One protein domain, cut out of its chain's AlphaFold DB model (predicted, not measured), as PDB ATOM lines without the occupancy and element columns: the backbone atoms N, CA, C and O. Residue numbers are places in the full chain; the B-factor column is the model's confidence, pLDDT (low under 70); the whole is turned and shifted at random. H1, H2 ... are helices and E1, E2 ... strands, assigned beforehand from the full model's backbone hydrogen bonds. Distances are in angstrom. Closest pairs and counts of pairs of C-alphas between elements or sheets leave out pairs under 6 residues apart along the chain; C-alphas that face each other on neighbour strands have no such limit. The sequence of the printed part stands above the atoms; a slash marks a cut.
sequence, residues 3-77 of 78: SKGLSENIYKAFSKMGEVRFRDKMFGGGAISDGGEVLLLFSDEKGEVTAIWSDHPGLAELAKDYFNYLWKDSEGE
ATOM      1  N   SER A   3     -46.597   2.900  -1.966       84.38
ATOM      2  CA  SER A   3     -46.314   4.236  -1.442       84.38
ATOM      3  C   SER A   3     -46.670   5.305  -2.478       84.38
ATOM      4  O   SER A   3     -46.599   5.051  -3.688       84.38
ATOM      5  N   LYS A   4     -47.007   6.519  -2.026       80.19
ATOM      6  CA  LYS A   4     -47.124   7.675  -2.932       80.19
ATOM      7  C   LYS A   4     -45.793   7.915  -3.661       80.19
ATOM      8  O   LYS A   4     -44.724   7.643  -3.115       80.19
ATOM      9  N   GLY A   5     -45.862   8.377  -4.910       82.12
ATOM     10  CA  GLY A   5     -44.690   8.554  -5.783       82.12
ATOM     11  C   GLY A   5     -44.380   7.374  -6.715       82.12
ATOM     12  O   GLY A   5     -43.354   7.389  -7.394       82.12
ATOM     13  N   LEU A   6     -45.255   6.362  -6.782       85.00
ATOM     14  CA  LEU A   6     -45.182   5.319  -7.808       85.00
ATOM     15  C   LEU A   6     -45.346   5.939  -9.204       85.00
ATOM     16  O   LEU A   6     -46.256   6.734  -9.432       85.00
ATOM     17  N   SER A   7     -44.504   5.549 -10.161       90.38
ATOM     18  CA  SER A   7     -44.601   6.074 -11.521       90.38
ATOM     19  C   SER A   7     -45.874   5.597 -12.233       90.38
ATOM     20  O   SER A   7     -46.316   4.455 -12.070       90.38
ATOM     21  N   GLU A   8     -46.450   6.452 -13.085       89.56
ATOM     22  CA  GLU A   8     -47.715   6.156 -13.772       89.56
ATOM     23  C   GLU A   8     -47.686   4.863 -14.594       89.56
ATOM     24  O   GLU A   8     -48.682   4.147 -14.670       89.56
ATOM     25  N   ASN A   9     -46.561   4.560 -15.247       93.25
ATOM     26  CA  ASN A   9     -46.413   3.345 -16.045       93.25
ATOM     27  C   ASN A   9     -46.505   2.084 -15.174       93.25
ATOM     28  O   ASN A   9     -47.127   1.107 -15.590       93.25
ATOM     29  N   ILE A  10     -45.932   2.119 -13.968       91.31
ATOM     30  CA  ILE A  10     -45.985   1.005 -13.021       91.31
ATOM     31  C   ILE A  10     -47.394   0.895 -12.430       91.31
ATOM     32  O   ILE A  10     -47.958  -0.199 -12.424       91.31
ATOM     33  N   TYR A  11     -48.011   2.016 -12.039       91.19
ATOM     34  CA  TYR A  11     -49.414   2.043 -11.608       91.19
ATOM     35  C   TYR A  11     -50.340   1.427 -12.666       91.19
ATOM     36  O   TYR A  11     -51.066   0.483 -12.375       91.19
ATOM     37  N   LYS A  12     -50.247   1.872 -13.927       92.94
ATOM     38  CA  LYS A  12     -51.056   1.346 -15.041       92.94
ATOM     39  C   LYS A  12     -50.826  -0.145 -15.288       92.94
ATOM     40  O   LYS A  12     -51.744  -0.821 -15.744       92.94
ATOM     41  N   ALA A  13     -49.624  -0.663 -15.036       94.75
ATOM     42  CA  ALA A  13     -49.346  -2.090 -15.159       94.75
ATOM     43  C   ALA A  13     -50.033  -2.894 -14.044       94.75
ATOM     44  O   ALA A  13     -50.721  -3.869 -14.338       94.75
ATOM     45  N   PHE A  14     -49.906  -2.465 -12.785       92.19
ATOM     46  CA  PHE A  14     -50.514  -3.159 -11.646       92.19
ATOM     47  C   PHE A  14     -52.038  -3.034 -11.601       92.19
ATOM     48  O   PHE A  14     -52.706  -4.028 -11.327       92.19
ATOM     49  N   SER A  15     -52.601  -1.883 -11.976       93.25
ATOM     50  CA  SER A  15     -54.055  -1.679 -12.038       93.25
ATOM     51  C   SER A  15     -54.761  -2.586 -13.054       93.25
ATOM     52  O   SER A  15     -55.972  -2.762 -12.986       93.25
ATOM     53  N   LYS A  16     -54.025  -3.189 -14.001       95.56
ATOM     54  CA  LYS A  16     -54.566  -4.216 -14.913       95.56
ATOM     55  C   LYS A  16     -54.673  -5.599 -14.270       95.56
ATOM     56  O   LYS A  16     -55.403  -6.438 -14.782       95.56
ATOM     57  N   MET A  17     -53.911  -5.849 -13.209       93.31
ATOM     58  CA  MET A  17     -53.840  -7.140 -12.519       93.31
ATOM     59  C   MET A  17     -54.683  -7.161 -11.240       93.31
ATOM     60  O   MET A  17     -55.062  -8.234 -10.781       93.31
ATOM     61  N   GLY A  18     -55.003  -5.995 -10.675       93.12
ATOM     62  CA  GLY A  18     -55.851  -5.887  -9.496       93.12
ATOM     63  C   GLY A  18     -56.001  -4.453  -9.004       93.12
ATOM     64  O   GLY A  18     -55.538  -3.504  -9.632       93.12
ATOM     65  N   GLU A  19     -56.657  -4.297  -7.858       93.75
ATOM     66  CA  GLU A  19     -56.839  -2.996  -7.220       93.75
ATOM     67  C   GLU A  19     -55.514  -2.480  -6.637       93.75
ATOM     68  O   GLU A  19     -54.794  -3.193  -5.930       93.75
ATOM     69  N   VAL A  20     -55.195  -1.215  -6.914       93.19
ATOM     70  CA  VAL A  20     -54.010  -0.537  -6.383       93.19
ATOM     71  C   VAL A  20     -54.458   0.632  -5.519       93.19
ATOM     72  O   VAL A  20     -55.156   1.526  -5.991       93.19
ATOM     73  N   ARG A  21     -54.017   0.626  -4.259       92.19
ATOM     74  CA  ARG A  21     -54.247   1.701  -3.289       92.19
ATOM     75  C   ARG A  21     -52.945   2.265  -2.748       92.19
ATOM     76  O   ARG A  21     -51.946   1.535  -2.666       92.19
ATOM     77  N   PHE A  22     -52.993   3.528  -2.341       90.12
ATOM     78  CA  PHE A  22     -51.842   4.302  -1.897       90.12
ATOM     79  C   PHE A  22     -51.860   4.594  -0.399       90.12
ATOM     80  O   PHE A  22     -52.912   4.829   0.201       90.12
ATOM     81  N   ARG A  23     -50.670   4.599   0.213       87.94
ATOM     82  CA  ARG A  23     -50.475   4.961   1.623       87.94
ATOM     83  C   ARG A  23     -49.215   5.805   1.796       87.94
ATOM     84  O   ARG A  23     -48.172   5.491   1.227       87.94
ATOM     85  N   ASP A  24     -49.304   6.850   2.616       80.56
ATOM     86  CA  ASP A  24     -48.188   7.781   2.852       80.56
ATOM     87  C   ASP A  24     -47.028   7.137   3.616       80.56
ATOM     88  O   ASP A  24     -45.864   7.445   3.375       80.56
ATOM     89  N   LYS A  25     -47.341   6.240   4.558       74.38
ATOM     90  CA  LYS A  25     -46.352   5.535   5.374       74.38
ATOM     91  C   LYS A  25     -46.677   4.054   5.442       74.38
ATOM     92  O   LYS A  25     -47.774   3.665   5.838       74.38
ATOM     93  N   MET A  26     -45.684   3.243   5.104       78.81
ATOM     94  CA  MET A  26     -45.666   1.804   5.325       78.81
ATOM     95  C   MET A  26     -44.363   1.484   6.063       78.81
ATOM     96  O   MET A  26     -43.306   1.956   5.657       78.81
ATOM     97  N   PHE A  27     -44.425   0.712   7.151       73.56
ATOM     98  CA  PHE A  27     -43.234   0.303   7.919       73.56
ATOM     99  C   PHE A  27     -42.438  -0.824   7.225       73.56
ATOM    100  O   PHE A  27     -41.413  -1.290   7.707       73.56
ATOM    101  N   GLY A  28     -42.928  -1.278   6.075       83.88
ATOM    102  CA  GLY A  28     -42.375  -2.368   5.294       83.88
ATOM    103  C   GLY A  28     -43.320  -2.740   4.161       83.88
ATOM    104  O   GLY A  28     -44.459  -2.264   4.095       83.88
ATOM    105  N   GLY A  29     -42.836  -3.585   3.262       89.12
ATOM    106  CA  GLY A  29     -43.614  -4.189   2.192       89.12
ATOM    107  C   GLY A  29     -43.888  -5.661   2.468       89.12
ATOM    108  O   GLY A  29     -43.499  -6.216   3.495       89.12
ATOM    109  N   GLY A  30     -44.542  -6.315   1.522       92.56
ATOM    110  CA  GLY A  30     -44.695  -7.756   1.569       92.56
ATOM    111  C   GLY A  30     -45.696  -8.278   0.559       92.56
ATOM    112  O   GLY A  30     -46.318  -7.512  -0.180       92.56
ATOM    113  N   ALA A  31     -45.832  -9.595   0.548       93.38
ATOM    114  CA  ALA A  31     -46.794 -10.326  -0.254       93.38
ATOM    115  C   ALA A  31     -47.404 -11.444   0.592       93.38
ATOM    116  O   ALA A  31     -46.712 -12.062   1.400       93.38
ATOM    117  N   ILE A  32     -48.694 -11.696   0.390       93.25
ATOM    118  CA  ILE A  32     -49.391 -12.858   0.938       93.25
ATOM    119  C   ILE A  32     -49.904 -13.659  -0.251       93.25
ATOM    120  O   ILE A  32     -50.586 -13.091  -1.106       93.25
ATOM    121  N   SER A  33     -49.592 -14.954  -0.287       92.88
ATOM    122  CA  SER A  33     -50.154 -15.883  -1.270       92.88
ATOM    123  C   SER A  33     -51.134 -16.821  -0.588       92.88
ATOM    124  O   SER A  33     -50.840 -17.373   0.474       92.88
ATOM    125  N   ASP A  34     -52.319 -16.954  -1.183       85.44
ATOM    126  CA  ASP A  34     -53.349 -17.946  -0.839       85.44
ATOM    127  C   ASP A  34     -53.756 -18.007   0.649       85.44
ATOM    128  O   ASP A  34     -54.394 -18.954   1.102       85.44
ATOM    129  N   GLY A  35     -53.416 -16.971   1.425       73.81
ATOM    130  CA  GLY A  35     -53.663 -16.880   2.865       73.81
ATOM    131  C   GLY A  35     -52.780 -17.771   3.746       73.81
ATOM    132  O   GLY A  35     -52.975 -17.746   4.958       73.81
ATOM    133  N   GLY A  36     -51.844 -18.533   3.172       87.44
ATOM    134  CA  GLY A  36     -50.995 -19.487   3.899       87.44
ATOM    135  C   GLY A  36     -49.517 -19.108   3.948       87.44
ATOM    136  O   GLY A  36     -48.833 -19.468   4.899       87.44
ATOM    137  N   GLU A  37     -49.033 -18.343   2.969       94.88
ATOM    138  CA  GLU A  37     -47.632 -17.935   2.885       94.88
ATOM    139  C   GLU A  37     -47.505 -16.420   2.923       94.88
ATOM    140  O   GLU A  37     -48.290 -15.689   2.310       94.88
ATOM    141  N   VAL A  38     -46.475 -15.947   3.615       96.12
ATOM    142  CA  VAL A  38     -46.152 -14.531   3.705       96.12
ATOM    143  C   VAL A  38     -44.674 -14.289   3.437       96.12
ATOM    144  O   VAL A  38     -43.801 -14.978   3.959       96.12
ATOM    145  N   LEU A  39     -44.406 -13.248   2.655       95.25
ATOM    146  CA  LEU A  39     -43.114 -12.584   2.567       95.25
ATOM    147  C   LEU A  39     -43.251 -11.182   3.165       95.25
ATOM    148  O   LEU A  39     -44.025 -10.373   2.658       95.25
ATOM    149  N   LEU A  40     -42.494 -10.879   4.214       93.50
ATOM    150  CA  LEU A  40     -42.386  -9.548   4.808       93.50
ATOM    151  C   LEU A  40     -41.056  -8.921   4.404       93.50
ATOM    152  O   LEU A  40     -40.017  -9.572   4.491       93.50
ATOM    153  N   LEU A  41     -41.090  -7.663   3.978       92.94
ATOM    154  CA  LEU A  41     -39.922  -6.898   3.556       92.94
ATOM    155  C   LEU A  41     -39.761  -5.680   4.456       92.94
ATOM    156  O   LEU A  41     -40.676  -4.866   4.582       92.94
ATOM    157  N   PHE A  42     -38.575  -5.522   5.023       90.50
ATOM    158  CA  PHE A  42     -38.197  -4.389   5.855       90.50
ATOM    159  C   PHE A  42     -36.975  -3.720   5.249       90.50
ATOM    160  O   PHE A  42     -36.113  -4.397   4.697       90.50
ATOM    161  N   SER A  43     -36.898  -2.401   5.364       87.94
ATOM    162  CA  SER A  43     -35.684  -1.645   5.077       87.94
ATOM    163  C   SER A  43     -35.296  -0.908   6.342       87.94
ATOM    164  O   SER A  43     -36.155  -0.282   6.966       87.94
ATOM    165  N   ASP A  44     -34.025  -0.966   6.713       85.31
ATOM    166  CA  ASP A  44     -33.504  -0.092   7.757       85.31
ATOM    167  C   ASP A  44     -33.248   1.330   7.214       85.31
ATOM    168  O   ASP A  44     -33.436   1.614   6.025       85.31
ATOM    169  N   GLU A  45     -32.814   2.240   8.091       83.50
ATOM    170  CA  GLU A  45     -32.491   3.628   7.727       83.50
ATOM    171  C   GLU A  45     -31.297   3.746   6.763       83.50
ATOM    172  O   GLU A  45     -31.112   4.789   6.135       83.50
ATOM    173  N   LYS A  46     -30.486   2.691   6.631       88.25
ATOM    174  CA  LYS A  46     -29.346   2.620   5.709       88.25
ATOM    175  C   LYS A  46     -29.739   2.056   4.342       88.25
ATOM    176  O   LYS A  46     -28.909   2.057   3.434       88.25
ATOM    177  N   GLY A  47     -30.988   1.620   4.179       83.56
ATOM    178  CA  GLY A  47     -31.491   1.012   2.952       83.56
ATOM    179  C   GLY A  47     -31.195  -0.485   2.835       83.56
ATOM    180  O   GLY A  47     -31.388  -1.051   1.759       83.56
ATOM    181  N   GLU A  48     -30.717  -1.138   3.900       90.62
ATOM    182  CA  GLU A  48     -30.514  -2.583   3.902       90.62
ATOM    183  C   GLU A  48     -31.864  -3.294   3.989       90.62
ATOM    184  O   GLU A  48     -32.634  -3.118   4.937       90.62
ATOM    185  N   VAL A  49     -32.152  -4.107   2.971       90.75
ATOM    186  CA  VAL A  49     -33.418  -4.830   2.864       90.75
ATOM    187  C   VAL A  49     -33.297  -6.190   3.539       90.75
ATOM    188  O   VAL A  49     -32.480  -7.021   3.147       90.75
ATOM    189  N   THR A  50     -34.160  -6.442   4.519       93.56
ATOM    190  CA  THR A  50     -34.341  -7.753   5.147       93.56
ATOM    191  C   THR A  50     -35.679  -8.341   4.732       93.56
ATOM    192  O   THR A  50     -36.700  -7.652   4.735       93.56
ATOM    193  N   ALA A  51     -35.680  -9.633   4.408       94.25
ATOM    194  CA  ALA A  51     -36.879 -10.377   4.067       94.25
ATOM    195  C   ALA A  51     -37.114 -11.520   5.059       94.25
ATOM    196  O   ALA A  51     -36.183 -12.251   5.395       94.25
ATOM    197  N   ILE A  52     -38.360 -11.696   5.493       94.12
ATOM    198  CA  ILE A  52     -38.803 -12.860   6.266       94.12
ATOM    199  C   ILE A  52     -39.863 -13.573   5.441       94.12
ATOM    200  O   ILE A  52     -40.913 -12.996   5.162       94.12
ATOM    201  N   TRP A  53     -39.596 -14.818   5.060       95.94
ATOM    202  CA  TRP A  53     -40.598 -15.703   4.476       95.94
ATOM    203  C   TRP A  53     -41.066 -16.719   5.519       95.94
ATOM    204  O   TRP A  53     -40.265 -17.195   6.326       95.94
ATOM    205  N   SER A  54     -42.356 -17.041   5.508       95.38
ATOM    206  CA  SER A  54     -42.932 -18.084   6.352       95.38
ATOM    207  C   SER A  54     -44.240 -18.609   5.775       95.38
ATOM    208  O   SER A  54     -45.019 -17.855   5.195       95.38
ATOM    209  N   ASP A  55     -44.505 -19.881   6.036       95.62
ATOM    210  CA  ASP A  55     -45.767 -20.588   5.819       95.62
ATOM    211  C   ASP A  55     -46.498 -20.896   7.146       95.62
ATOM    212  O   ASP A  55     -47.481 -21.637   7.185       95.62
ATOM    213  N   HIS A  56     -46.023 -20.340   8.268       96.06
ATOM    214  CA  HIS A  56     -46.645 -20.564   9.567       96.06
ATOM    215  C   HIS A  56     -48.013 -19.858   9.619       96.06
ATOM    216  O   HIS A  56     -48.052 -18.624   9.520       96.06
ATOM    217  N   PRO A  57     -49.126 -20.574   9.886       93.25
ATOM    218  CA  PRO A  57     -50.476 -20.012   9.779       93.25
ATOM    219  C   PRO A  57     -50.681 -18.736  10.600       93.25
ATOM    220  O   PRO A  57     -51.218 -17.752  10.103       93.25
ATOM    221  N   GLY A  58     -50.171 -18.709  11.836       93.50
ATOM    222  CA  GLY A  58     -50.288 -17.531  12.699       93.50
ATOM    223  C   GLY A  58     -49.512 -16.309  12.193       93.50
ATOM    224  O   GLY A  58     -49.934 -15.185  12.446       93.50
ATOM    225  N   LEU A  59     -48.402 -16.496  11.464       93.25
ATOM    226  CA  LEU A  59     -47.658 -15.363  10.900       93.25
ATOM    227  C   LEU A  59     -48.336 -14.847   9.628       93.25
ATOM    228  O   LEU A  59     -48.421 -13.634   9.436       93.25
ATOM    229  N   ALA A  60     -48.859 -15.750   8.795       94.56
ATOM    230  CA  ALA A  60     -49.666 -15.386   7.635       94.56
ATOM    231  C   ALA A  60     -50.932 -14.610   8.045       94.56
ATOM    232  O   ALA A  60     -51.234 -13.570   7.455       94.56
ATOM    233  N   GLU A  61     -51.631 -15.054   9.094       93.94
ATOM    234  CA  GLU A  61     -52.810 -14.370   9.637       93.94
ATOM    235  C   GLU A  61     -52.459 -12.998  10.231       93.94
ATOM    236  O   GLU A  61     -53.085 -11.999   9.874       93.94
ATOM    237  N   LEU A  62     -51.389 -12.909  11.032       92.31
ATOM    238  CA  LEU A  62     -50.904 -11.634  11.570       92.31
ATOM    239  C   LEU A  62     -50.581 -10.623  10.457       92.31
ATOM    240  O   LEU A  62     -50.960  -9.452  10.531       92.31
ATOM    241  N   ALA A  63     -49.887 -11.068   9.409       93.12
ATOM    242  CA  ALA A  63     -49.564 -10.221   8.269       93.12
ATOM    243  C   ALA A  63     -50.818  -9.781   7.509       93.12
ATOM    244  O   ALA A  63     -50.917  -8.624   7.096       93.12
ATOM    245  N   LYS A  64     -51.794 -10.682   7.348       92.50
ATOM    246  CA  LYS A  64     -53.076 -10.381   6.710       92.50
ATOM    247  C   LYS A  64     -53.822  -9.287   7.464       92.50
ATOM    248  O   LYS A  64     -54.294  -8.346   6.830       92.50
ATOM    249  N   ASP A  65     -53.886  -9.363   8.788       92.50
ATOM    250  CA  ASP A  65     -54.518  -8.335   9.616       92.50
ATOM    251  C   ASP A  65     -53.810  -6.985   9.491       92.50
ATOM    252  O   ASP A  65     -54.466  -5.960   9.286       92.50
ATOM    253  N   TYR A  66     -52.475  -6.980   9.515       89.88
ATOM    254  CA  TYR A  66     -51.680  -5.773   9.300       89.88
ATOM    255  C   TYR A  66     -51.939  -5.137   7.925       89.88
ATOM    256  O   TYR A  66     -52.243  -3.944   7.835       89.88
ATOM    257  N   PHE A  67     -51.864  -5.913   6.839       90.69
ATOM    258  CA  PHE A  67     -52.099  -5.375   5.500       90.69
ATOM    259  C   PHE A  67     -53.560  -4.966   5.290       90.69
ATOM    260  O   PHE A  67     -53.806  -3.962   4.628       90.69
ATOM    261  N   ASN A  68     -54.525  -5.663   5.893       91.50
ATOM    262  CA  ASN A  68     -55.931  -5.257   5.871       91.50
ATOM    263  C   ASN A  68     -56.164  -3.945   6.621       91.50
ATOM    264  O   ASN A  68     -56.952  -3.115   6.168       91.50
ATOM    265  N   TYR A  69     -55.494  -3.743   7.757       90.56
ATOM    266  CA  TYR A  69     -55.528  -2.475   8.481       90.56
ATOM    267  C   TYR A  69     -55.012  -1.333   7.598       90.56
ATOM    268  O   TYR A  69     -55.709  -0.340   7.410       90.56
ATOM    269  N   LEU A  70     -53.848  -1.512   6.963       89.31
ATOM    270  CA  LEU A  70     -53.315  -0.523   6.019       89.31
ATOM    271  C   LEU A  70     -54.242  -0.290   4.819       89.31
ATOM    272  O   LEU A  70     -54.386   0.845   4.370       89.31
ATOM    273  N   TRP A  71     -54.874  -1.351   4.314       91.12
ATOM    274  CA  TRP A  71     -55.759  -1.303   3.152       91.12
ATOM    275  C   TRP A  71     -57.022  -0.478   3.403       91.12
ATOM    276  O   TRP A  71     -57.447   0.290   2.536       91.12
ATOM    277  N   LYS A  72     -57.628  -0.623   4.586       90.88
ATOM    278  CA  LYS A  72     -58.854   0.099   4.964       90.88
ATOM    279  C   LYS A  72     -58.663   1.612   4.960       90.88
ATOM    280  O   LYS A  72     -59.563   2.320   4.524       90.88
ATOM    281  N   ASP A  73     -57.481   2.071   5.353       85.56
ATOM    282  CA  ASP A  73     -57.144   3.494   5.438       85.56
ATOM    283  C   ASP A  73     -56.354   3.996   4.215       85.56
ATOM    284  O   ASP A  73     -55.736   5.063   4.258       85.56
ATOM    285  N   SER A  74     -56.290   3.211   3.138       88.06
ATOM    286  CA  SER A  74     -55.575   3.586   1.914       88.06
ATOM    287  C   SER A  74     -56.505   4.221   0.881       88.06
ATOM    288  O   SER A  74     -57.670   3.840   0.753       88.06
ATOM    289  N   GLU A  75     -55.979   5.199   0.150       83.75
ATOM    290  CA  GLU A  75     -56.725   5.995  -0.829       83.75
ATOM    291  C   GLU A  75     -56.581   5.411  -2.244       83.75
ATOM    292  O   GLU A  75     -55.617   4.695  -2.548       83.75
ATOM    293  N   GLY A  76     -57.566   5.690  -3.101       67.94
ATOM    294  CA  GLY A  76     -57.562   5.320  -4.516       67.94
ATOM    295  C   GLY A  76     -57.130   6.490  -5.402       67.94
ATOM    296  O   GLY A  76     -57.513   7.623  -5.136       67.94
ATOM    297  N   GLU A  77     -56.387   6.157  -6.461       60.69
ATOM    298  CA  GLU A  77     -55.632   7.049  -7.368       60.69
ATOM    299  C   GLU A  77     -54.389   7.735  -6.732       60.69
ATOM    300  O   GLU A  77     -54.386   7.981  -5.526       60.69
TER     301      GLU A  77
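What this domain is: This is residues 3 to 77 of the 78 residues of an uncharacterized protein of Candidatus Bathyarchaeota archaeon (UniProt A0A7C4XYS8). What is the main shape? A small antiparallel sheet of three strands, E2, E3 and E4, has the long helix H2 crossing over one face, two layers of helix and sheet. Away from that sheet, toward the other end of the longest axis, are the short helix H1 and strand E1; residues 13 to 18, of which 13 to 14 belong to H1, stick out. What is it made of, and how large is it? The printed part has 75 residues, with two named helices and four named strands in the order H1 E1 E2 E3 E4 H2, a mixed class. It is only just compact, close to loose, with a radius of gyration of the C-alphas of 13.3 A and spans of 35 by 31 by 21 A.

How they stand to each other: Where do the first elements stand? H1, residues 8 to 14, is not on the sheet, and it is apart from E1, residues 21 to 23. E1 pairs with no named strand, but its residues 21 to 22 pair antiparallel with residues 75 to 76. How are the sheet's strands joined? E2, residues 29 to 33, E3, residues 37 to 43, and E4, residues 49 to 54, form a meander, each strand the antiparallel neighbour of the one before, and both successive pairs are hairpins. N 31 and O 39 are 2.9 A apart, and N 40 and O 52 are 2.8 A apart, both within hydrogen-bond range. Where is the second helix? H2, residues 57 to 72, is on the sheet at a height of 9.3 A, over E3 and only just over E2, with 3 C-alphas falling on E2. It only just runs across the strands, at 61 degrees to E3 on the local plane, and its closest C-alphas to E3 are those of Ala 60 and Val 38, 5.3 A apart. What of the helix backbones? In H1 and H2 every O i to N i+4 pair is within hydrogen-bond range.

Where its parts are: Where does the first helix begin? C-alpha 8 of H1 is at (-47.715, 6.156, -13.772), and H1 measures 10.0 A. How long are the strands? E1 measures 7.0 A, E2 13.8 A, E3 20.3 A and E4 16.7 A. Where does the last helix end? H2 measures 22.3 A and ends with C-alpha 72 at (-58.854, 0.099, 4.964).

The domain as a whole: How far does it reach? The two C-alphas farthest apart are those of Asn 9 and Gly 58, at 35.7 A. Are there cuts or long links? The printed part has no cut and no long link; the link from H1 to E1 is short and the others are tight. Where is confidence low? The mean pLDDT of the printed part is 89.3, and residues 76 to 77 are under 70.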